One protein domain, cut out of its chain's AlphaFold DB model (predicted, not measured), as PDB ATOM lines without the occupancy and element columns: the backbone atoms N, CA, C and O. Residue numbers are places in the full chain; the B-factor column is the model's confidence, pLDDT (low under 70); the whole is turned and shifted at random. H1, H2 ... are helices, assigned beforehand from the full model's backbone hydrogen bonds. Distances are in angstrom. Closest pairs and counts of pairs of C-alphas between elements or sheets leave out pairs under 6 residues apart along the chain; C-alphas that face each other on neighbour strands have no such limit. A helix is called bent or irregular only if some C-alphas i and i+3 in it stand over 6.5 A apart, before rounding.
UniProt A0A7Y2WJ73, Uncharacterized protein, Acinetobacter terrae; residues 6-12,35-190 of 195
ATOM      1  N   TYR A   6     299.505 115.454 176.836       92.12
ATOM      2  CA  TYR A   6     300.747 116.126 177.255       92.12
ATOM      3  C   TYR A   6     301.605 116.514 176.057       92.12
ATOM      4  O   TYR A   6     302.179 117.602 176.003       92.12
ATOM      5  N   LYS A   7     301.657 115.653 175.041       91.50
ATOM      6  CA  LYS A   7     302.405 115.959 173.818       91.50
ATOM      7  C   LYS A   7     301.720 117.062 173.021       91.50
ATOM      8  O   LYS A   7     302.407 117.896 172.440       91.50
ATOM      9  N   ARG A   8     300.386 117.106 173.005       91.94
ATOM     10  CA  ARG A   8     299.611 118.124 172.275       91.94
ATOM     11  C   ARG A   8     299.825 119.528 172.840       91.94
ATOM     12  O   ARG A   8     300.070 120.444 172.055       91.94
ATOM     13  N   ILE A   9     299.837 119.703 174.166       92.69
ATOM     14  CA  ILE A   9     300.076 121.026 174.773       92.69
ATOM     15  C   ILE A   9     301.478 121.583 174.484       92.69
ATOM     16  O   ILE A   9     301.643 122.793 174.385       92.69
ATOM     17  N   PHE A  10     302.499 120.752 174.285       87.00
ATOM     18  CA  PHE A  10     303.840 121.268 173.981       87.00
ATOM     19  C   PHE A  10     304.159 121.297 172.486       87.00
ATOM     20  O   PHE A  10     304.952 122.137 172.063       87.00
ATOM     21  N   ALA A  11     303.505 120.450 171.683       89.00
ATOM     22  CA  ALA A  11     303.643 120.438 170.229       89.00
ATOM     23  C   ALA A  11     303.006 121.658 169.555       89.00
ATOM     24  O   ALA A  11     303.443 122.047 168.473       89.00
ATOM     25  N   VAL A  12     301.979 122.256 170.167       86.94
ATOM     26  CA  VAL A  12     301.372 123.484 169.651       86.94
ATOM     27  C   VAL A  12     302.149 124.703 170.167       86.94
ATOM     28  O   VAL A  12     302.140 124.964 171.378       86.94
ATOM     29  N   ILE A  35     261.992 132.162 153.867       67.81
ATOM     30  CA  ILE A  35     260.900 131.570 154.659       67.81
ATOM     31  C   ILE A  35     261.263 130.133 155.071       67.81
ATOM     32  O   ILE A  35     261.089 129.749 156.223       67.81
ATOM     33  N   GLN A  36     261.842 129.355 154.147       72.12
ATOM     34  CA  GLN A  36     262.483 128.079 154.460       72.12
ATOM     35  C   GLN A  36     263.968 128.313 154.743       72.12
ATOM     36  O   GLN A  36     264.752 128.570 153.825       72.12
ATOM     37  N   LYS A  37     264.351 128.224 156.017       72.25
ATOM     38  CA  LYS A  37     265.729 128.429 156.468       72.25
ATOM     39  C   LYS A  37     266.622 127.276 156.002       72.25
ATOM     40  O   LYS A  37     266.684 126.234 156.645       72.25
ATOM     41  N   LYS A  38     267.342 127.470 154.896       83.00
ATOM     42  CA  LYS A  38     268.518 126.656 154.537       83.00
ATOM     43  C   LYS A  38     269.746 127.173 155.290       83.00
ATOM     44  O   LYS A  38     269.780 128.368 155.590       83.00
ATOM     45  N   LYS A  39     270.747 126.314 155.532       88.50
ATOM     46  CA  LYS A  39     271.979 126.593 156.309       88.50
ATOM     47  C   LYS A  39     272.520 128.016 156.088       88.50
ATOM     48  O   LYS A  39     272.501 128.830 157.003       88.50
ATOM     49  N   TRP A  40     272.837 128.367 154.842       91.06
ATOM     50  CA  TRP A  40     273.440 129.661 154.479       91.06
ATOM     51  C   TRP A  40     272.465 130.830 154.278       91.06
ATOM     52  O   TRP A  40     272.890 131.957 154.069       91.06
ATOM     53  N   SER A  41     271.157 130.579 154.352       88.75
ATOM     54  CA  SER A  41     270.115 131.625 154.405       88.75
ATOM     55  C   SER A  41     269.611 131.880 155.832       88.75
ATOM     56  O   SER A  41     268.719 132.698 156.050       88.75
ATOM     57  N   ASN A  42     270.148 131.148 156.811       90.06
ATOM     58  CA  ASN A  42     269.787 131.257 158.213       90.06
ATOM     59  C   ASN A  42     270.716 132.271 158.898       90.06
ATOM     60  O   ASN A  42     271.814 131.926 159.322       90.06
ATOM     61  N   ILE A  43     270.277 133.528 159.014       88.88
ATOM     62  CA  ILE A  43     271.072 134.610 159.627       88.88
ATOM     63  C   ILE A  43     271.584 134.241 161.037       88.88
ATOM     64  O   ILE A  43     272.769 134.446 161.289       88.88
ATOM     65  N   PRO A  44     270.772 133.650 161.941       88.88
ATOM     66  CA  PRO A  44     271.273 133.114 163.207       88.88
ATOM     67  C   PRO A  44     272.455 132.146 163.074       88.88
ATOM     68  O   PRO A  44     273.395 132.245 163.851       88.88
ATOM     69  N   TYR A  45     272.433 131.248 162.083       90.75
ATOM     70  CA  TYR A  45     273.526 130.300 161.846       90.75
ATOM     71  C   TYR A  45     274.818 131.023 161.456       90.75
ATOM     72  O   TYR A  45     275.867 130.787 162.048       90.75
ATOM     73  N   LEU A  46     274.724 131.959 160.504       90.44
ATOM     74  CA  LEU A  46     275.856 132.795 160.100       90.44
ATOM     75  C   LEU A  46     276.390 133.599 161.285       90.44
ATOM     76  O   LEU A  46     277.595 133.668 161.492       90.44
ATOM     77  N   ARG A  47     275.496 134.146 162.116       89.19
ATOM     78  CA  ARG A  47     275.882 134.834 163.348       89.19
ATOM     79  C   ARG A  47     276.694 133.961 164.277       89.19
ATOM     80  O   ARG A  47     277.733 134.421 164.730       89.19
ATOM     81  N   THR A  48     276.264 132.730 164.516       90.88
ATOM     82  CA  THR A  48     277.037 131.776 165.309       90.88
ATOM     83  C   THR A  48     278.405 131.511 164.679       90.88
ATOM     84  O   THR A  48     279.407 131.601 165.380       90.88
ATOM     85  N   LEU A  49     278.486 131.247 163.371       92.25
ATOM     86  CA  LEU A  49     279.763 131.003 162.688       92.25
ATOM     87  C   LEU A  49     280.747 132.173 162.864       92.25
ATOM     88  O   LEU A  49     281.844 131.990 163.389       92.25
ATOM     89  N   PHE A  50     280.330 133.388 162.502       91.44
ATOM     90  CA  PHE A  50     281.193 134.569 162.571       91.44
ATOM     91  C   PHE A  50     281.493 135.017 164.007       91.44
ATOM     92  O   PHE A  50     282.575 135.544 164.249       91.44
ATOM     93  N   SER A  51     280.598 134.791 164.978       90.25
ATOM     94  CA  SER A  51     280.871 135.127 166.383       90.25
ATOM     95  C   SER A  51     281.842 134.165 167.063       90.25
ATOM     96  O   SER A  51     282.508 134.564 168.011       90.25
ATOM     97  N   ASN A  52     281.935 132.915 166.601       92.00
ATOM     98  CA  ASN A  52     282.864 131.942 167.178       92.00
ATOM     99  C   ASN A  52     284.327 132.227 166.813       92.00
ATOM    100  O   ASN A  52     285.212 131.850 167.572       92.00
ATOM    101  N   TYR A  53     284.594 132.920 165.702       91.56
ATOM    102  CA  TYR A  53     285.956 133.292 165.314       91.56
ATOM    103  C   TYR A  53     286.676 134.173 166.357       91.56
ATOM    104  O   TYR A  53     287.718 133.750 166.855       91.56
ATOM    105  N   PRO A  54     286.147 135.343 166.776       90.12
ATOM    106  CA  PRO A  54     286.799 136.140 167.815       90.12
ATOM    107  C   PRO A  54     286.852 135.409 169.164       90.12
ATOM    108  O   PRO A  54     287.843 135.532 169.879       90.12
ATOM    109  N   SER A  55     285.847 134.588 169.499       91.12
ATOM    110  CA  SER A  55     285.904 133.738 170.698       91.12
ATOM    111  C   SER A  55     287.065 132.744 170.646       91.12
ATOM    112  O   SER A  55     287.779 132.597 171.636       91.12
ATOM    113  N   LEU A  56     287.307 132.112 169.491       93.31
ATOM    114  CA  LEU A  56     288.451 131.228 169.284       93.31
ATOM    115  C   LEU A  56     289.780 131.976 169.474       93.31
ATOM    116  O   LEU A  56     290.676 131.449 170.130       93.31
ATOM    117  N   LEU A  57     289.906 133.204 168.957       92.50
ATOM    118  CA  LEU A  57     291.108 134.023 169.164       92.50
ATOM    119  C   LEU A  57     291.358 134.290 170.655       92.50
ATOM    120  O   LEU A  57     292.466 134.068 171.141       92.50
ATOM    121  N   SER A  58     290.324 134.677 171.409       91.94
ATOM    122  CA  SER A  58     290.444 134.872 172.860       91.94
ATOM    123  C   SER A  58     290.860 133.589 173.590       91.94
ATOM    124  O   SER A  58     291.671 133.635 174.518       91.94
ATOM    125  N   MET A  59     290.353 132.428 173.165       94.19
ATOM    126  CA  MET A  59     290.742 131.137 173.741       94.19
ATOM    127  C   MET A  59     292.198 130.775 173.420       94.19
ATOM    128  O   MET A  59     292.913 130.314 174.307       94.19
ATOM    129  N   TRP A  60     292.671 131.031 172.196       95.31
ATOM    130  CA  TRP A  60     294.085 130.867 171.845       95.31
ATOM    131  C   TRP A  60     294.993 131.772 172.680       95.31
ATOM    132  O   TRP A  60     296.034 131.321 173.154       95.31
ATOM    133  N   GLN A  61     294.592 133.019 172.927       93.94
ATOM    134  CA  GLN A  61     295.352 133.950 173.764       93.94
ATOM    135  C   GLN A  61     295.423 133.475 175.221       93.94
ATOM    136  O   GLN A  61     296.500 133.446 175.815       93.94
ATOM    137  N   MET A  62     294.299 133.019 175.782       94.69
ATOM    138  CA  MET A  62     294.271 132.409 177.114       94.69
ATOM    139  C   MET A  62     295.169 131.166 177.180       94.69
ATOM    140  O   MET A  62     295.922 130.992 178.140       94.69
ATOM    141  N   ARG A  63     295.137 130.333 176.138       96.31
ATOM    142  CA  ARG A  63     295.991 129.152 176.013       96.31
ATOM    143  C   ARG A  63     297.471 129.526 175.958       96.31
ATOM    144  O   ARG A  63     298.266 128.871 176.623       96.31
ATOM    145  N   ASN A  64     297.853 130.557 175.201       95.31
ATOM    146  CA  ASN A  64     299.237 131.040 175.132       95.31
ATOM    147  C   ASN A  64     299.734 131.485 176.511       95.31
ATOM    148  O   ASN A  64     300.771 131.010 176.963       95.31
ATOM    149  N   ASN A  65     298.945 132.302 177.214       94.56
ATOM    150  CA  ASN A  65     299.291 132.783 178.552       94.56
ATOM    151  C   ASN A  65     299.493 131.623 179.543       94.56
ATOM    152  O   ASN A  65     300.436 131.632 180.331       94.56
ATOM    153  N   LEU A  66     298.625 130.603 179.494       95.44
ATOM    154  CA  LEU A  66     298.761 129.400 180.321       95.44
ATOM    155  C   LEU A  66     299.981 128.560 179.932       95.44
ATOM    156  O   LEU A  66     300.687 128.071 180.811       95.44
ATOM    157  N   ASN A  67     300.246 128.401 178.636       94.81
ATOM    158  CA  ASN A  67     301.406 127.664 178.142       94.81
ATOM    159  C   ASN A  67     302.715 128.318 178.597       94.81
ATOM    160  O   ASN A  67     303.599 127.626 179.096       94.81
ATOM    161  N   ASP A  68     302.817 129.640 178.483       92.81
ATOM    162  CA  ASP A  68     304.003 130.383 178.903       92.81
ATOM    163  C   ASP A  68     304.181 130.300 180.428       92.81
ATOM    164  O   ASP A  68     305.277 130.008 180.902       92.81
ATOM    165  N   LYS A  69     303.089 130.421 181.201       93.81
ATOM    166  CA  LYS A  69     303.096 130.223 182.661       93.81
ATOM    167  C   LYS A  69     303.614 128.834 183.055       93.81
ATOM    168  O   LYS A  69     304.508 128.738 183.891       93.81
ATOM    169  N   ILE A  70     303.061 127.768 182.472       93.56
ATOM    170  CA  ILE A  70     303.455 126.384 182.782       93.56
ATOM    171  C   ILE A  70     304.901 126.114 182.372       93.56
ATOM    172  O   ILE A  70     305.647 125.498 183.130       93.56
ATOM    173  N   ARG A  71     305.324 126.590 181.196       90.88
ATOM    174  CA  ARG A  71     306.714 126.449 180.749       90.88
ATOM    175  C   ARG A  71     307.667 127.116 181.736       90.88
ATOM    176  O   ARG A  71     308.600 126.455 182.180       90.88
ATOM    177  N   SER A  72     307.403 128.359 182.139       90.75
ATOM    178  CA  SER A  72     308.231 129.056 183.129       90.75
ATOM    179  C   SER A  72     308.295 128.306 184.461       90.75
ATOM    180  O   SER A  72     309.391 128.093 184.965       90.75
ATOM    181  N   GLN A  73     307.161 127.808 184.975       91.12
ATOM    182  CA  GLN A  73     307.134 126.991 186.199       91.12
ATOM    183  C   GLN A  73     308.047 125.761 186.096       91.12
ATOM    184  O   GLN A  73     308.824 125.487 187.008       91.12
ATOM    185  N   ILE A  74     307.978 125.037 184.976       91.19
ATOM    186  CA  ILE A  74     308.790 123.839 184.744       91.19
ATOM    187  C   ILE A  74     310.285 124.188 184.678       91.19
ATOM    188  O   ILE A  74     311.095 123.517 185.319       91.19
ATOM    189  N   PHE A  75     310.660 125.231 183.930       90.00
ATOM    190  CA  PHE A  75     312.059 125.652 183.809       90.00
ATOM    191  C   PHE A  75     312.625 126.124 185.154       90.00
ATOM    192  O   PHE A  75     313.697 125.664 185.549       90.00
ATOM    193  N   GLU A  76     311.889 126.959 185.889       89.44
ATOM    194  CA  GLU A  76     312.285 127.442 187.217       89.44
ATOM    195  C   GLU A  76     312.449 126.286 188.215       89.44
ATOM    196  O   GLU A  76     313.460 126.210 188.911       89.44
ATOM    197  N   ALA A  77     311.509 125.336 188.244       87.75
ATOM    198  CA  ALA A  77     311.563 124.192 189.151       87.75
ATOM    199  C   ALA A  77     312.685 123.197 188.804       87.75
ATOM    200  O   ALA A  77     313.245 122.553 189.694       87.75
ATOM    201  N   SER A  78     313.045 123.077 187.522       84.19
ATOM    202  CA  SER A  78     314.112 122.175 187.078       84.19
ATOM    203  C   SER A  78     315.514 122.618 187.514       84.19
ATOM    204  O   SER A  78     316.422 121.788 187.553       84.19
ATOM    205  N   ASN A  79     315.707 123.905 187.842       78.69
ATOM    206  CA  ASN A  79     317.010 124.526 188.121       78.69
ATOM    207  C   ASN A  79     318.074 124.283 187.025       78.69
ATOM    208  O   ASN A  79     319.277 124.329 187.292       78.69
ATOM    209  N   GLN A  80     317.651 124.015 185.786       75.94
ATOM    210  CA  GLN A  80     318.536 123.801 184.644       75.94
ATOM    211  C   GLN A  80     318.597 125.065 183.787       75.94
ATOM    212  O   GLN A  80     317.579 125.564 183.318       75.94
ATOM    213  N   ASN A  81     319.805 125.574 183.534       76.69
ATOM    214  CA  ASN A  81     320.018 126.685 182.604       76.69
ATOM    215  C   ASN A  81     320.153 126.166 181.160       76.69
ATOM    216  O   ASN A  81     321.198 126.322 180.525       76.69
ATOM    217  N   THR A  82     319.129 125.465 180.673       81.06
ATOM    218  CA  THR A  82     319.096 124.862 179.335       81.06
ATOM    219  C   THR A  82     317.955 125.440 178.506       81.06
ATOM    220  O   THR A  82     316.921 125.848 179.022       81.06
ATOM    221  N   ALA A  83     318.130 125.460 177.181       79.44
ATOM    222  CA  ALA A  83     317.086 125.898 176.249       79.44
ATOM    223  C   ALA A  83     315.998 124.830 176.011       79.44
ATOM    224  O   ALA A  83     314.983 125.109 175.377       79.44
ATOM    225  N   TYR A  84     316.221 123.599 176.476       82.75
ATOM    226  CA  TYR A  84     315.291 122.480 176.359       82.75
ATOM    227  C   TYR A  84     315.413 121.567 177.581       82.75
ATOM    228  O   TYR A  84     316.475 121.496 178.204       82.75
ATOM    229  N   ILE A  85     314.330 120.860 177.894       83.44
ATOM    230  CA  ILE A  85     314.281 119.834 178.935       83.44
ATOM    231  C   ILE A  85     313.472 118.670 178.369       83.44
ATOM    232  O   ILE A  85     312.391 118.883 177.818       83.44
ATOM    233  N   ASP A  86     314.006 117.458 178.481       85.62
ATOM    234  CA  ASP A  86     313.263 116.238 178.170       85.62
ATOM    235  C   ASP A  86     312.593 115.734 179.452       85.62
ATOM    236  O   ASP A  86     313.265 115.485 180.456       85.62
ATOM    237  N   LEU A  87     311.263 115.657 179.440       86.19
ATOM    238  CA  LEU A  87     310.460 115.319 180.610       86.19
ATOM    239  C   LEU A  87     309.473 114.212 180.272       86.19
ATOM    240  O   LEU A  87     308.748 114.271 179.280       86.19
ATOM    241  N   SER A  88     309.389 113.233 181.166       90.62
ATOM    242  CA  SER A  88     308.268 112.300 181.203       90.62
ATOM    243  C   SER A  88     307.003 112.975 181.741       90.62
ATOM    244  O   SER A  88     307.072 113.949 182.493       90.62
ATOM    245  N   ASP A  89     305.838 112.401 181.434       89.25
ATOM    246  CA  ASP A  89     304.540 112.872 181.942       89.25
ATOM    247  C   ASP A  89     304.525 113.030 183.468       89.25
ATOM    248  O   ASP A  89     303.987 114.001 183.997       89.25
ATOM    249  N   LYS A  90     305.163 112.096 184.182       89.50
ATOM    250  CA  LYS A  90     305.255 112.125 185.643       89.50
ATOM    251  C   LYS A  90     306.059 113.330 186.133       89.50
ATOM    252  O   LYS A  90     305.631 114.008 187.058       89.50
ATOM    253  N   GLN A  91     307.184 113.637 185.489       90.81
ATOM    254  CA  GLN A  91     307.989 114.806 185.850       90.81
ATOM    255  C   GLN A  91     307.260 116.114 185.527       90.81
ATOM    256  O   GLN A  91     307.338 117.059 186.303       90.81
ATOM    257  N   ILE A  92     306.504 116.167 184.424       90.88
ATOM    258  CA  ILE A  92     305.643 117.321 184.123       90.88
ATOM    259  C   ILE A  92     304.629 117.522 185.256       90.88
ATOM    260  O   ILE A  92     304.442 118.648 185.712       90.88
ATOM    261  N   GLN A  93     304.003 116.444 185.741       89.44
ATOM    262  CA  GLN A  93     303.060 116.521 186.857       89.44
ATOM    263  C   GLN A  93     303.722 116.956 188.179       89.44
ATOM    264  O   GLN A  93     303.121 117.673 188.972       89.44
ATOM    265  N   GLU A  94     304.960 116.547 188.434       91.31
ATOM    266  CA  GLU A  94     305.676 116.923 189.659       91.31
ATOM    267  C   GLU A  94     306.138 118.390 189.651       91.31
ATOM    268  O   GLU A  94     306.148 119.034 190.698       91.31
ATOM    269  N   LEU A  95     306.511 118.922 188.481       90.88
ATOM    270  CA  LEU A  95     307.084 120.265 188.343       90.88
ATOM    271  C   LEU A  95     306.033 121.362 188.120       90.88
ATOM    272  O   LEU A  95     306.241 122.505 188.525       90.88
ATOM    273  N   ALA A  96     304.919 121.043 187.459       91.81
ATOM    274  CA  ALA A  96     303.884 122.011 187.120       91.81
ATOM    275  C   ALA A  96     302.744 122.034 188.146       91.81
ATOM    276  O   ALA A  96     302.355 121.010 188.716       91.81
ATOM    277  N   ASN A  97     302.122 123.205 188.319       93.25
ATOM    278  CA  ASN A  97     300.884 123.293 189.085       93.25
ATOM    279  C   ASN A  97     299.777 122.475 188.396       93.25
ATOM    280  O   ASN A  97     299.403 122.758 187.258       93.25
ATOM    281  N   GLN A  98     299.215 121.491 189.103       91.94
ATOM    282  CA  GLN A  98     298.230 120.565 188.531       91.94
ATOM    283  C   GLN A  98     296.955 121.251 188.031       91.94
ATOM    284  O   GLN A  98     296.415 120.859 187.001       91.94
ATOM    285  N   SER A  99     296.492 122.300 188.716       93.44
ATOM    286  CA  SER A  99     295.296 123.038 188.303       93.44
ATOM    287  C   SER A  99     295.539 123.813 187.008       93.44
ATOM    288  O   SER A  99     294.700 123.793 186.109       93.44
ATOM    289  N   ASP A 100     296.681 124.494 186.904       95.06
ATOM    290  CA  ASP A 100     297.055 125.229 185.693       95.06
ATOM    291  C   ASP A 100     297.304 124.270 184.518       95.06
ATOM    292  O   ASP A 100     296.885 124.543 183.394       95.06
ATOM    293  N   LEU A 101     297.942 123.124 184.783       94.88
ATOM    294  CA  LEU A 101     298.244 122.097 183.788       94.88
ATOM    295  C   LEU A 101     296.966 121.462 183.229       94.88
ATOM    296  O   LEU A 101     296.812 121.364 182.012       94.88
ATOM    297  N   ALA A 102     296.028 121.086 184.100       95.50
ATOM    298  CA  ALA A 102     294.719 120.584 183.695       95.50
ATOM    299  C   ALA A 102     293.956 121.623 182.854       95.50
ATOM    300  O   ALA A 102     293.386 121.280 181.819       95.50
ATOM    301  N   CYS A 103     294.005 122.901 183.246       96.00
ATOM    302  CA  CYS A 103     293.393 123.994 182.491       96.00
ATOM    303  C   CYS A 103     294.031 124.166 181.101       96.00
ATOM    304  O   CYS A 103     293.316 124.290 180.109       96.00
ATOM    305  N   LEU A 104     295.366 124.113 181.010       96.56
ATOM    306  CA  LEU A 104     296.103 124.196 179.746       96.56
ATOM    307  C   LEU A 104     295.753 123.039 178.799       96.56
ATOM    308  O   LEU A 104     295.596 123.250 177.593       96.56
ATOM    309  N   ILE A 105     295.626 121.826 179.332       96.12
ATOM    310  CA  ILE A 105     295.225 120.647 178.560       96.12
ATOM    311  C   ILE A 105     293.794 120.813 178.052       96.12
ATOM    312  O   ILE A 105     293.554 120.712 176.851       96.12
ATOM    313  N   ASP A 106     292.861 121.158 178.938       96.31
ATOM    314  CA  ASP A 106     291.452 121.327 178.589       96.31
ATOM    315  C   ASP A 106     291.222 122.418 177.531       96.31
ATOM    316  O   ASP A 106     290.492 122.207 176.554       96.31
ATOM    317  N   ILE A 107     291.864 123.581 177.693       96.50
ATOM    318  CA  ILE A 107     291.744 124.665 176.717       96.50
ATOM    319  C   ILE A 107     292.410 124.297 175.392       96.50
ATOM    320  O   ILE A 107     291.875 124.648 174.346       96.50
ATOM    321  N   THR A 108     293.527 123.557 175.414       96.12
ATOM    322  CA  THR A 108     294.208 123.110 174.190       96.12
ATOM    323  C   THR A 108     293.305 122.194 173.364       96.12
ATOM    324  O   THR A 108     293.186 122.391 172.156       96.12
ATOM    325  N   GLU A 109     292.605 121.248 173.993       95.38
ATOM    326  CA  GLU A 109     291.677 120.376 173.266       95.38
ATOM    327  C   GLU A 109     290.460 121.133 172.718       95.38
ATOM    328  O   GLU A 109     290.040 120.884 171.585       95.38
ATOM    329  N   HIS A 110     289.938 122.118 173.461       94.62
ATOM    330  CA  HIS A 110     288.879 122.992 172.949       94.62
ATOM    331  C   HIS A 110     289.320 123.803 171.733       94.62
ATOM    332  O   HIS A 110     288.589 123.853 170.744       94.62
ATOM    333  N   VAL A 111     290.480 124.467 171.798       95.19
ATOM    334  CA  VAL A 111     290.915 125.336 170.695       95.19
ATOM    335  C   VAL A 111     291.266 124.530 169.457       95.19
ATOM    336  O   VAL A 111     290.934 124.983 168.366       95.19
ATOM    337  N   ILE A 112     291.853 123.334 169.591       94.56
ATOM    338  CA  ILE A 112     292.095 122.445 168.445       94.56
ATOM    339  C   ILE A 112     290.759 122.078 167.793       94.56
ATOM    340  O   ILE A 112     290.585 122.299 166.597       94.56
ATOM    341  N   ARG A 113     289.787 121.606 168.587       94.06
ATOM    342  CA  ARG A 113     288.466 121.223 168.075       94.06
ATOM    343  C   ARG A 113     287.763 122.375 167.363       94.06
ATOM    344  O   ARG A 113     287.308 122.216 166.236       94.06
ATOM    345  N   LEU A 114     287.673 123.528 168.021       94.56
ATOM    346  CA  LEU A 114     286.966 124.684 167.478       94.56
ATOM    347  C   LEU A 114     287.686 125.265 166.252       94.56
ATOM    348  O   LEU A 114     287.027 125.768 165.346       94.56
ATOM    349  N   THR A 115     289.018 125.175 166.194       94.50
ATOM    350  CA  THR A 115     289.794 125.563 165.006       94.50
ATOM    351  C   THR A 115     289.442 124.675 163.815       94.50
ATOM    352  O   THR A 115     289.102 125.212 162.764       94.50
ATOM    353  N   ASP A 116     289.450 123.348 163.984       94.12
ATOM    354  CA  ASP A 116     289.082 122.402 162.920       94.12
ATOM    355  C   ASP A 116     287.648 122.658 162.421       94.12
ATOM    356  O   ASP A 116     287.410 122.794 161.218       94.12
ATOM    357  N   ASP A 117     286.701 122.803 163.353       94.12
ATOM    358  CA  ASP A 117     285.292 123.063 163.050       94.12
ATOM    359  C   ASP A 117     285.105 124.363 162.250       94.12
ATOM    360  O   ASP A 117     284.390 124.388 161.243       94.12
ATOM    361  N   LEU A 118     285.751 125.455 162.676       94.75
ATOM    362  CA  LEU A 118     285.638 126.745 161.997       94.75
ATOM    363  C   LEU A 118     286.315 126.738 160.628       94.75
ATOM    364  O   LEU A 118     285.762 127.317 159.695       94.75
ATOM    365  N   ILE A 119     287.464 126.076 160.474       94.31
ATOM    366  CA  ILE A 119     288.139 125.939 159.176       94.31
ATOM    367  C   ILE A 119     287.209 125.264 158.165       94.31
ATOM    368  O   ILE A 119     287.010 125.785 157.063       94.31
ATOM    369  N   VAL A 120     286.602 124.137 158.546       93.75
ATOM    370  CA  VAL A 120     285.678 123.395 157.678       93.75
ATOM    371  C   VAL A 120     284.439 124.231 157.359       93.75
ATOM    372  O   VAL A 120     284.032 124.321 156.200       93.75
ATOM    373  N   GLU A 121     283.842 124.885 158.353       94.81
ATOM    374  CA  GLU A 121     282.633 125.677 158.132       94.81
ATOM    375  C   GLU A 121     282.868 126.944 157.314       94.81
ATOM    376  O   GLU A 121     282.048 127.258 156.451       94.81
ATOM    377  N   PHE A 122     283.985 127.649 157.510       93.75
ATOM    378  CA  PHE A 122     284.341 128.780 156.656       93.75
ATOM    379  C   PHE A 122     284.647 128.331 155.230       93.75
ATOM    380  O   PHE A 122     284.222 128.996 154.287       93.75
ATOM    381  N   HIS A 123     285.305 127.184 155.045       93.19
ATOM    382  CA  HIS A 123     285.509 126.619 153.714       93.19
ATOM    383  C   HIS A 123     284.174 126.301 153.022       93.19
ATOM    384  O   HIS A 123     283.952 126.709 151.880       93.19
ATOM    385  N   ASN A 124     283.240 125.644 153.715       92.44
ATOM    386  CA  ASN A 124     281.912 125.357 153.166       92.44
ATOM    387  C   ASN A 124     281.129 126.646 152.875       92.44
ATOM    388  O   ASN A 124     280.507 126.769 151.820       92.44
ATOM    389  N   PHE A 125     281.204 127.640 153.765       92.50
ATOM    390  CA  PHE A 125     280.600 128.955 153.556       92.50
ATOM    391  C   PHE A 125     281.121 129.611 152.271       92.50
ATOM    392  O   PHE A 125     280.318 130.030 151.439       92.50
ATOM    393  N   LEU A 126     282.441 129.662 152.074       92.12
ATOM    394  CA  LEU A 126     283.060 130.277 150.896       92.12
ATOM    395  C   LEU A 126     282.631 129.608 149.579       92.12
ATOM    396  O   LEU A 126     282.456 130.301 148.575       92.12
ATOM    397  N   ASN A 127     282.417 128.291 149.587       90.69
ATOM    398  CA  ASN A 127     281.967 127.539 148.413       90.69
ATOM    399  C   ASN A 127     280.456 127.673 148.152       90.69
ATOM    400  O   ASN A 127     280.022 127.852 147.013       90.69
ATOM    401  N   GLU A 128     279.629 127.578 149.193       91.81
ATOM    402  CA  GLU A 128     278.180 127.402 149.043       91.81
ATOM    403  C   GLU A 128     277.379 128.707 149.157       91.81
ATOM    404  O   GLU A 128     276.339 128.866 148.503       91.81
ATOM    405  N   PHE A 129     277.838 129.663 149.970       90.94
ATOM    406  CA  PHE A 129     277.142 130.931 150.186       90.94
ATOM    407  C   PHE A 129     276.951 131.749 148.898       90.94
ATOM    408  O   PHE A 129     275.830 132.233 148.681       90.94
ATOM    409  N   PRO A 130     277.949 131.871 147.994       90.12
ATOM    410  CA  PRO A 130     277.776 132.608 146.742       90.12
ATOM    411  C   PRO A 130     276.616 132.085 145.888       90.12
ATOM    412  O   PRO A 130     275.867 132.870 145.304       90.12
ATOM    413  N   GLU A 131     276.398 130.766 145.853       88.88
ATOM    414  CA  GLU A 131     275.306 130.156 145.087       88.88
ATOM    415  C   GLU A 131     273.931 130.389 145.735       88.88
ATOM    416  O   GLU A 131     272.910 130.459 145.038       88.88
ATOM    417  N   VAL A 132     273.876 130.567 147.058       88.94
ATOM    418  CA  VAL A 132     272.658 131.004 147.757       88.94
ATOM    419  C   VAL A 132     272.375 132.481 147.482       88.94
ATOM    420  O   VAL A 132     271.249 132.817 147.106       88.94
ATOM    421  N   ALA A 133     273.386 133.346 147.585       87.31
ATOM    422  CA  ALA A 133     273.257 134.777 147.313       87.31
ATOM    423  C   ALA A 133     272.844 135.050 145.855       87.31
ATOM    424  O   ALA A 133     271.932 135.837 145.594       87.31
ATOM    425  N   LYS A 134     273.424 134.319 144.895       87.56
ATOM    426  CA  LYS A 134     273.104 134.410 143.462       87.56
ATOM    427  C   LYS A 134     271.623 134.198 143.152       87.56
ATOM    428  O   LYS A 134     271.096 134.833 142.246       87.56
ATOM    429  N   LYS A 135     270.934 133.334 143.905       86.94
ATOM    430  CA  LYS A 135     269.491 133.071 143.734       86.94
ATOM    431  C   LYS A 135     268.609 134.220 144.225       86.94
ATOM    432  O   LYS A 135     267.421 134.243 143.917       86.94
ATOM    433  N   LYS A 136     269.166 135.137 145.017       85.81
ATOM    434  CA  LYS A 136     268.461 136.274 145.621       85.81
ATOM    435  C   LYS A 136     268.760 137.597 144.921       85.81
ATOM    436  O   LYS A 136     267.973 138.528 145.039       85.81
ATOM    437  N   ILE A 137     269.852 137.669 144.162       84.62
ATOM    438  CA  ILE A 137     270.268 138.866 143.428       84.62
ATOM    439  C   ILE A 137     269.783 138.786 141.977       84.62
ATOM    440  O   ILE A 137     269.987 137.789 141.284       84.62
ATOM    441  N   ASN A 138     269.190 139.869 141.471       84.44
ATOM    442  CA  ASN A 138     268.874 139.975 140.050       84.44
ATOM    443  C   ASN A 138     270.144 140.291 139.242       84.44
ATOM    444  O   ASN A 138     270.543 141.447 139.101       84.44
ATOM    445  N   LEU A 139     270.751 139.250 138.669       83.75
ATOM    446  CA  LEU A 139     272.014 139.342 137.927       83.75
ATOM    447  C   LEU A 139     271.967 140.299 136.727       83.75
ATOM    448  O   LEU A 139     273.001 140.830 136.327       83.75
ATOM    449  N   LYS A 140     270.780 140.555 136.157       84.31
ATOM    450  CA  LYS A 140     270.631 141.502 135.041       84.31
ATOM    451  C   LYS A 140     270.948 142.936 135.466       84.31
ATOM    452  O   LYS A 140     271.456 143.695 134.649       84.31
ATOM    453  N   LEU A 141     270.673 143.284 136.725       81.56
ATOM    454  CA  LEU A 141     270.881 144.631 137.257       81.56
ATOM    455  C   LEU A 141     272.344 144.901 137.613       81.56
ATOM    456  O   LEU A 141     272.777 146.041 137.525       81.56
ATOM    457  N   ILE A 142     273.112 143.870 137.968       84.44
ATOM    458  CA  ILE A 142     274.520 144.024 138.372       84.44
ATOM    459  C   ILE A 142     275.519 143.792 137.234       84.44
ATOM    460  O   ILE A 142     276.708 144.000 137.437       84.44
ATOM    461  N   LYS A 143     275.062 143.409 136.033       78.88
ATOM    462  CA  LYS A 143     275.917 142.999 134.900       78.88
ATOM    463  C   LYS A 143     277.044 143.992 134.563       78.88
ATOM    464  O   LYS A 143     278.109 143.558 134.143       78.88
ATOM    465  N   ASN A 144     276.810 145.290 134.769       83.44
ATOM    466  CA  ASN A 144     277.781 146.358 134.506       83.44
ATOM    467  C   ASN A 144     278.342 147.012 135.785       83.44
ATOM    468  O   ASN A 144     279.146 147.932 135.683       83.44
ATOM    469  N   TYR A 145     277.901 146.579 136.969       81.00
ATOM    470  CA  TYR A 145     278.218 147.214 138.256       81.00
ATOM    471  C   TYR A 145     279.020 146.313 139.198       81.00
ATOM    472  O   TYR A 145     279.613 146.812 140.149       81.00
ATOM    473  N   GLY A 146     279.058 144.999 138.960       80.56
ATOM    474  CA  GLY A 146     279.842 144.096 139.791       80.56
ATOM    475  C   GLY A 146     279.681 142.624 139.444       80.56
ATOM    476  O   GLY A 146     278.927 142.235 138.552       80.56
ATOM    477  N   ILE A 147     280.405 141.794 140.192       82.38
ATOM    478  CA  ILE A 147     280.386 140.337 140.074       82.38
ATOM    479  C   ILE A 147     280.118 139.709 141.438       82.38
ATOM    480  O   ILE A 147     280.439 140.282 142.477       82.38
ATOM    481  N   ILE A 148     279.548 138.506 141.433       84.25
ATOM    482  CA  ILE A 148     279.497 137.684 142.641       84.25
ATOM    483  C   ILE A 148     280.878 137.064 142.818       84.25
ATOM    484  O   ILE A 148     281.331 136.323 141.943       84.25
ATOM    485  N   LEU A 149     281.525 137.374 143.940       85.25
ATOM    486  CA  LEU A 149     282.796 136.769 144.311       85.25
ATOM    487  C   LEU A 149     282.617 135.263 144.485       85.25
ATOM    488  O   LEU A 149     281.657 134.800 145.105       85.25
ATOM    489  N   LYS A 150     283.554 134.511 143.921       85.19
ATOM    490  CA  LYS A 150     283.627 133.066 144.065       85.19
ATOM    491  C   LYS A 150     284.978 132.701 144.636       85.19
ATOM    492  O   LYS A 150     285.991 133.287 144.265       85.19
ATOM    493  N   TYR A 151     284.948 131.735 145.528       85.31
ATOM    494  CA  TYR A 151     286.130 131.060 146.006       85.31
ATOM    495  C   TYR A 151     286.376 129.842 145.120       85.31
ATOM    496  O   TYR A 151     285.439 129.099 144.829       85.31
ATOM    497  N   ASP A 152     287.615 129.672 144.674       82.81
ATOM    498  CA  ASP A 152     288.060 128.469 143.986       82.81
ATOM    499  C   ASP A 152     289.307 127.939 144.689       82.81
ATOM    500  O   ASP A 152     290.260 128.674 144.954       82.81
ATOM    501  N   SER A 153     289.250 126.664 145.044       82.81
ATOM    502  CA  SER A 153     290.291 125.949 145.775       82.81
ATOM    503  C   SER A 153     290.807 124.727 145.023       82.81
ATOM    504  O   SER A 153     291.688 124.047 145.548       82.81
ATOM    505  N   SER A 154     290.313 124.466 143.804       79.62
ATOM    506  CA  SER A 154     290.598 123.237 143.050       79.62
ATOM    507  C   SER A 154     292.089 122.969 142.852       79.62
ATOM    508  O   SER A 154     292.524 121.820 142.874       79.62
ATOM    509  N   ASP A 155     292.879 124.031 142.697       81.56
ATOM    510  CA  ASP A 155     294.295 123.932 142.341       81.56
ATOM    511  C   ASP A 155     295.223 123.941 143.565       81.56
ATOM    512  O   ASP A 155     296.434 123.736 143.445       81.56
ATOM    513  N   ASN A 156     294.681 124.154 144.768       85.88
ATOM    514  CA  ASN A 156     295.468 124.280 145.988       85.88
ATOM    515  C   ASN A 156     295.339 123.037 146.874       85.88
ATOM    516  O   ASN A 156     294.556 122.982 147.822       85.88
ATOM    517  N   LYS A 157     296.215 122.061 146.612       84.44
ATOM    518  CA  LYS A 157     296.319 120.804 147.373       84.44
ATOM    519  C   LYS A 157     296.567 120.994 148.874       84.44
ATOM    520  O   LYS A 157     296.267 120.100 149.656       84.44
ATOM    521  N   ASN A 158     297.095 122.144 149.304       87.00
ATOM    522  CA  ASN A 158     297.312 122.399 150.730       87.00
ATOM    523  C   ASN A 158     295.992 122.580 151.491       87.00
ATOM    524  O   ASN A 158     295.957 122.372 152.699       87.00
ATOM    525  N   ILE A 159     294.904 122.930 150.801       86.81
ATOM    526  CA  ILE A 159     293.586 123.080 151.424       86.81
ATOM    527  C   ILE A 159     293.071 121.730 151.923       86.81
ATOM    528  O   ILE A 159     292.555 121.663 153.032       86.81
ATOM    529  N   GLU A 160     293.296 120.644 151.180       85.50
ATOM    530  CA  GLU A 160     292.929 119.292 151.625       85.50
ATOM    531  C   GLU A 160     293.631 118.909 152.936       85.50
ATOM    532  O   GLU A 160     293.034 118.274 153.804       85.50
ATOM    533  N   LEU A 161     294.890 119.332 153.106       87.31
ATOM    534  CA  LEU A 161     295.650 119.095 154.334       87.31
ATOM    535  C   LEU A 161     295.093 119.895 155.515       87.31
ATOM    536  O   LEU A 161     295.061 119.377 156.627       87.31
ATOM    537  N   ILE A 162     294.655 121.131 155.273       87.06
ATOM    538  CA  ILE A 162     294.099 122.031 156.294       87.06
ATOM    539  C   ILE A 162     292.687 121.596 156.717       87.06
ATOM    540  O   ILE A 162     292.320 121.753 157.874       87.06
ATOM    541  N   LEU A 163     291.903 121.020 155.802       90.62
ATOM    542  CA  LEU A 163     290.549 120.520 156.080       90.62
ATOM    543  C   LEU A 163     290.527 119.180 156.821       90.62
ATOM    544  O   LEU A 163     289.463 118.723 157.243       90.62
ATOM    545  N   LYS A 164     291.675 118.511 156.944       90.25
ATOM    546  CA  LYS A 164     291.762 117.236 157.642       90.25
ATOM    547  C   LYS A 164     291.681 117.468 159.150       90.25
ATOM    548  O   LYS A 164     292.593 118.040 159.735       90.25
ATOM    549  N   GLU A 165     290.625 116.939 159.761       88.19
ATOM    550  CA  GLU A 165     290.414 116.998 161.209       88.19
ATOM    551  C   GLU A 165     291.622 116.434 161.982       88.19
ATOM    552  O   GLU A 165     292.226 115.411 161.619       88.19
ATOM    553  N   SER A 166     291.965 117.103 163.080       91.50
ATOM    554  CA  SER A 166     292.973 116.651 164.025       91.50
ATOM    555  C   SER A 166     292.523 115.349 164.696       91.50
ATOM    556  O   SER A 166     291.334 115.147 164.952       91.50
ATOM    557  N   PRO A 167     293.456 114.437 165.028       91.75
ATOM    558  CA  PRO A 167     293.094 113.203 165.709       91.75
ATOM    559  C   PRO A 167     292.458 113.509 167.065       91.75
ATOM    560  O   PRO A 167     292.871 114.449 167.758       91.75
ATOM    561  N   LEU A 168     291.487 112.674 167.439       92.69
ATOM    562  CA  LEU A 168     290.857 112.722 168.753       92.69
ATOM    563  C   LEU A 168     291.914 112.543 169.854       92.69
ATOM    564  O   LEU A 168     292.870 111.781 169.656       92.69
ATOM    565  N   PRO A 169     291.768 113.237 170.992       94.25
ATOM    566  CA  PRO A 169     292.657 113.026 172.117       94.25
ATOM    567  C   PRO A 169     292.422 111.649 172.745       94.25
ATOM    568  O   PRO A 169     291.364 111.038 172.589       94.25
ATOM    569  N   ASP A 170     293.418 111.177 173.480       96.00
ATOM    570  CA  ASP A 170     293.288 110.017 174.353       96.00
ATOM    571  C   ASP A 170     292.349 110.354 175.528       96.00
ATOM    572  O   ASP A 170     292.719 111.071 176.464       96.00
ATOM    573  N   TYR A 171     291.104 109.878 175.443       95.88
ATOM    574  CA  TYR A 171     290.060 110.165 176.427       95.88
ATOM    575  C   TYR A 171     290.292 109.474 177.770       95.88
ATOM    576  O   TYR A 171     289.928 110.052 178.793       95.88
ATOM    577  N   GLU A 172     290.935 108.306 177.789       96.12
ATOM    578  CA  GLU A 172     291.307 107.613 179.026       96.12
ATOM    579  C   GLU A 172     292.292 108.484 179.816       96.12
ATOM    580  O   GLU A 172     292.086 108.795 180.995       96.12
ATOM    581  N   LYS A 173     293.319 108.994 179.129       94.19
ATOM    582  CA  LYS A 173     294.317 109.879 179.731       94.19
ATOM    583  C   LYS A 173     293.733 111.234 180.135       94.19
ATOM    584  O   LYS A 173     294.043 111.735 181.215       94.19
ATOM    585  N   LEU A 174     292.862 111.826 179.316       95.12
ATOM    586  CA  LEU A 174     292.164 113.065 179.683       95.12
ATOM    587  C   LEU A 174     291.250 112.886 180.898       95.12
ATOM    588  O   LEU A 174     291.203 113.772 181.747       95.12
ATOM    589  N   SER A 175     290.538 111.763 180.983       96.25
ATOM    590  CA  SER A 175     289.668 111.416 182.112       96.25
ATOM    591  C   SER A 175     290.457 111.406 183.419       96.25
ATOM    592  O   SER A 175     290.072 112.078 184.379       96.25
ATOM    593  N   PHE A 176     291.627 110.758 183.413       93.69
ATOM    594  CA  PHE A 176     292.542 110.746 184.553       93.69
ATOM    595  C   PHE A 176     293.013 112.153 184.955       93.69
ATOM    596  O   PHE A 176     292.998 112.495 186.135       93.69
ATOM    597  N   ILE A 177     293.398 112.986 183.983       92.81
ATOM    598  CA  ILE A 177     293.949 114.330 184.231       92.81
ATOM    599  C   ILE A 177     292.878 115.310 184.726       92.81
ATOM    600  O   ILE A 177     293.135 116.125 185.609       92.81
ATOM    601  N   LEU A 178     291.684 115.266 184.133       94.19
ATOM    602  CA  LEU A 178     290.620 116.244 184.370       94.19
ATOM    603  C   LEU A 178     289.622 115.802 185.447       94.19
ATOM    604  O   LEU A 178     288.773 116.604 185.840       94.19
ATOM    605  N   GLY A 179     289.695 114.548 185.902       93.38
ATOM    606  CA  GLY A 179     288.783 113.986 186.900       93.38
ATOM    607  C   GLY A 179     287.334 113.903 186.414       93.38
ATOM    608  O   GLY A 179     286.408 114.097 187.201       93.38
ATOM    609  N   ARG A 180     287.126 113.669 185.112       94.69
ATOM    610  CA  ARG A 180     285.807 113.633 184.451       94.69
ATOM    611  C   ARG A 180     285.633 112.333 183.687       94.69
ATOM    612  O   ARG A 180     286.605 111.766 183.212       94.69
ATOM    613  N   SER A 181     284.390 111.890 183.513       96.94
ATOM    614  CA  SER A 181     284.118 110.679 182.729       96.94
ATOM    615  C   SER A 181     284.501 110.854 181.255       96.94
ATOM    616  O   SER A 181     284.313 111.928 180.681       96.94
ATOM    617  N   GLU A 182     284.948 109.777 180.605       96.62
ATOM    618  CA  GLU A 182     285.224 109.785 179.162       96.62
ATOM    619  C   GLU A 182     284.004 110.235 178.351       96.62
ATOM    620  O   GLU A 182     284.132 111.068 177.459       96.62
ATOM    621  N   SER A 183     282.802 109.777 178.713       96.25
ATOM    622  CA  SER A 183     281.557 110.179 178.046       96.25
ATOM    623  C   SER A 183     281.299 111.683 178.112       96.25
ATOM    624  O   SER A 183     280.844 112.281 177.136       96.25
ATOM    625  N   GLU A 184     281.597 112.310 179.252       95.94
ATOM    626  CA  GLU A 184     281.462 113.756 179.415       95.94
ATOM    627  C   GLU A 184     282.483 114.491 178.546       95.94
ATOM    628  O   GLU A 184     282.130 115.445 177.855       95.94
ATOM    629  N   LEU A 185     283.732 114.023 178.527       95.50
ATOM    630  CA  LEU A 185     284.801 114.618 177.728       95.50
ATOM    631  C   LEU A 185     284.544 114.468 176.222       95.50
ATOM    632  O   LEU A 185     284.744 115.416 175.464       95.50
ATOM    633  N   MET A 186     284.031 113.322 175.778       94.81
ATOM    634  CA  MET A 186     283.617 113.105 174.389       94.81
ATOM    635  C   MET A 186     282.487 114.054 173.978       94.81
ATOM    636  O   MET A 186     282.518 114.602 172.878       94.81
ATOM    637  N   ALA A 187     281.509 114.283 174.860       93.56
ATOM    638  CA  ALA A 187     280.441 115.247 174.608       93.56
ATOM    639  C   ALA A 187     280.975 116.688 174.577       93.56
ATOM    640  O   ALA A 187     280.585 117.480 173.717       93.56
ATOM    641  N   ARG A 188     281.894 117.018 175.488       92.69
ATOM    642  CA  ARG A 188     282.491 118.348 175.623       92.69
ATOM    643  C   ARG A 188     283.310 118.756 174.401       92.69
ATOM    644  O   ARG A 188     283.157 119.876 173.933       92.69
ATOM    645  N   TYR A 189     284.123 117.848 173.865       92.56
ATOM    646  CA  TYR A 189     284.934 118.089 172.664       92.56
ATOM    647  C   TYR A 189     284.250 117.598 171.378       92.56
ATOM    648  O   TYR A 189     284.927 117.273 170.398       92.56
ATOM    649  N   SER A 190     282.917 117.499 171.383       91.38
ATOM    650  CA  SER A 190     282.153 117.159 170.182       91.38
ATOM    651  C   SER A 190     282.112 118.338 169.199       91.38
ATOM    652  O   SER A 190     282.216 119.490 169.629       91.38
TER     653      SER A 190
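AT A GLANCE: This is residues 6 to 12 and 35 to 190 of the 195 residues of an uncharacterized protein of Acinetobacter terrae (UniProt A0A7Y2WJ73). Two long helices, H4 and H2, lie side by side and run opposite ways at a shallow tilt, and the six short helices are spread around this pair. H1 packs on residues 104 to 108 of H4 and H3 on the last residues of H2, while at the far end residues 140 to 146, beginning in H5, stick out, and the chain then folds back through a long stretch without a named element to H6 and on to the crossed pair H7 and H8. The printed part has 163 residues with eight named helices, H1 to H8 in order along the chain, and no named strand; its class is all helix. It is loose, with a radius of gyration of the C-alphas of 21.7 A and spans of 72 by 36 by 25 A.

IN THESE COORDINATES: The longest helix by residues, H4, takes residues 98 to 134 and measures 53.4 A, from C-alpha 98 at (298.230, 120.565, 188.531) to C-alpha 134 at (273.104, 134.410, 143.462). It has a kink of 36 degrees near residue 127 and is only just irregular, with C-alphas 127 and 130 6.8 A apart. H2, residues 43 to 78, is 52.5 A long. The shorter helices are H1, residues 6 to 11; H3, 89 to 95; H5, 139 to 142; H6, 158 to 162; H7, 171 to 178; and H8, 182 to 188, which ends at C-alpha 188 at (282.491, 118.348, 175.623).

HOW THE PARTS SIT: H4 is the hub, touching H1, H2 and H7. H2 and H4 touch at a shallow tilt of 28 degrees, opposite ways; their closest C-alphas, of Leu 66 and Leu 104, are 5.9 A apart. H1 touches H4 at a steep tilt of 57 degrees, closest at the C-alphas of Ile 9 and Ile 105, 6.2 A. Residues 73 to 78 of H2 touch H3, closest at the C-alphas of Ile 74 and Leu 95, 5.4 A. H7 only just touches H4, with 3 pairs of C-alphas within 8 A; the closest, of Ala 102 and Leu 178, are 6.0 A apart. H7 and H8 touch, about perpendicular at 80 degrees, closest at the C-alphas of Tyr 171 and Glu 182, 5.6 A. H6 is close to H4 but not clearly touching: the C-alphas of Ile 119 and Ile 162 are 7.7 A apart. H4 and H5 meet only through their link. Every O i to N i+4 pair is within hydrogen-bond range in H3, H6, H7 and H8, against 1 of 2 in H1, 29 of 32 in H2 and 31 of 33 in H4; H5 is too short for such a pair.

THE WHOLE: The C-alphas farthest apart, of Asn 79 and Lys 140, are 72.5 A apart. Residues 13 to 34 are not printed, and C-alphas 12 and 35 are 43.9 A apart across the cut. The link from H5 to H6, residues 143 to 157, is long. Mean pLDDT of the printed part is 90.0, and residue 35 is under 70.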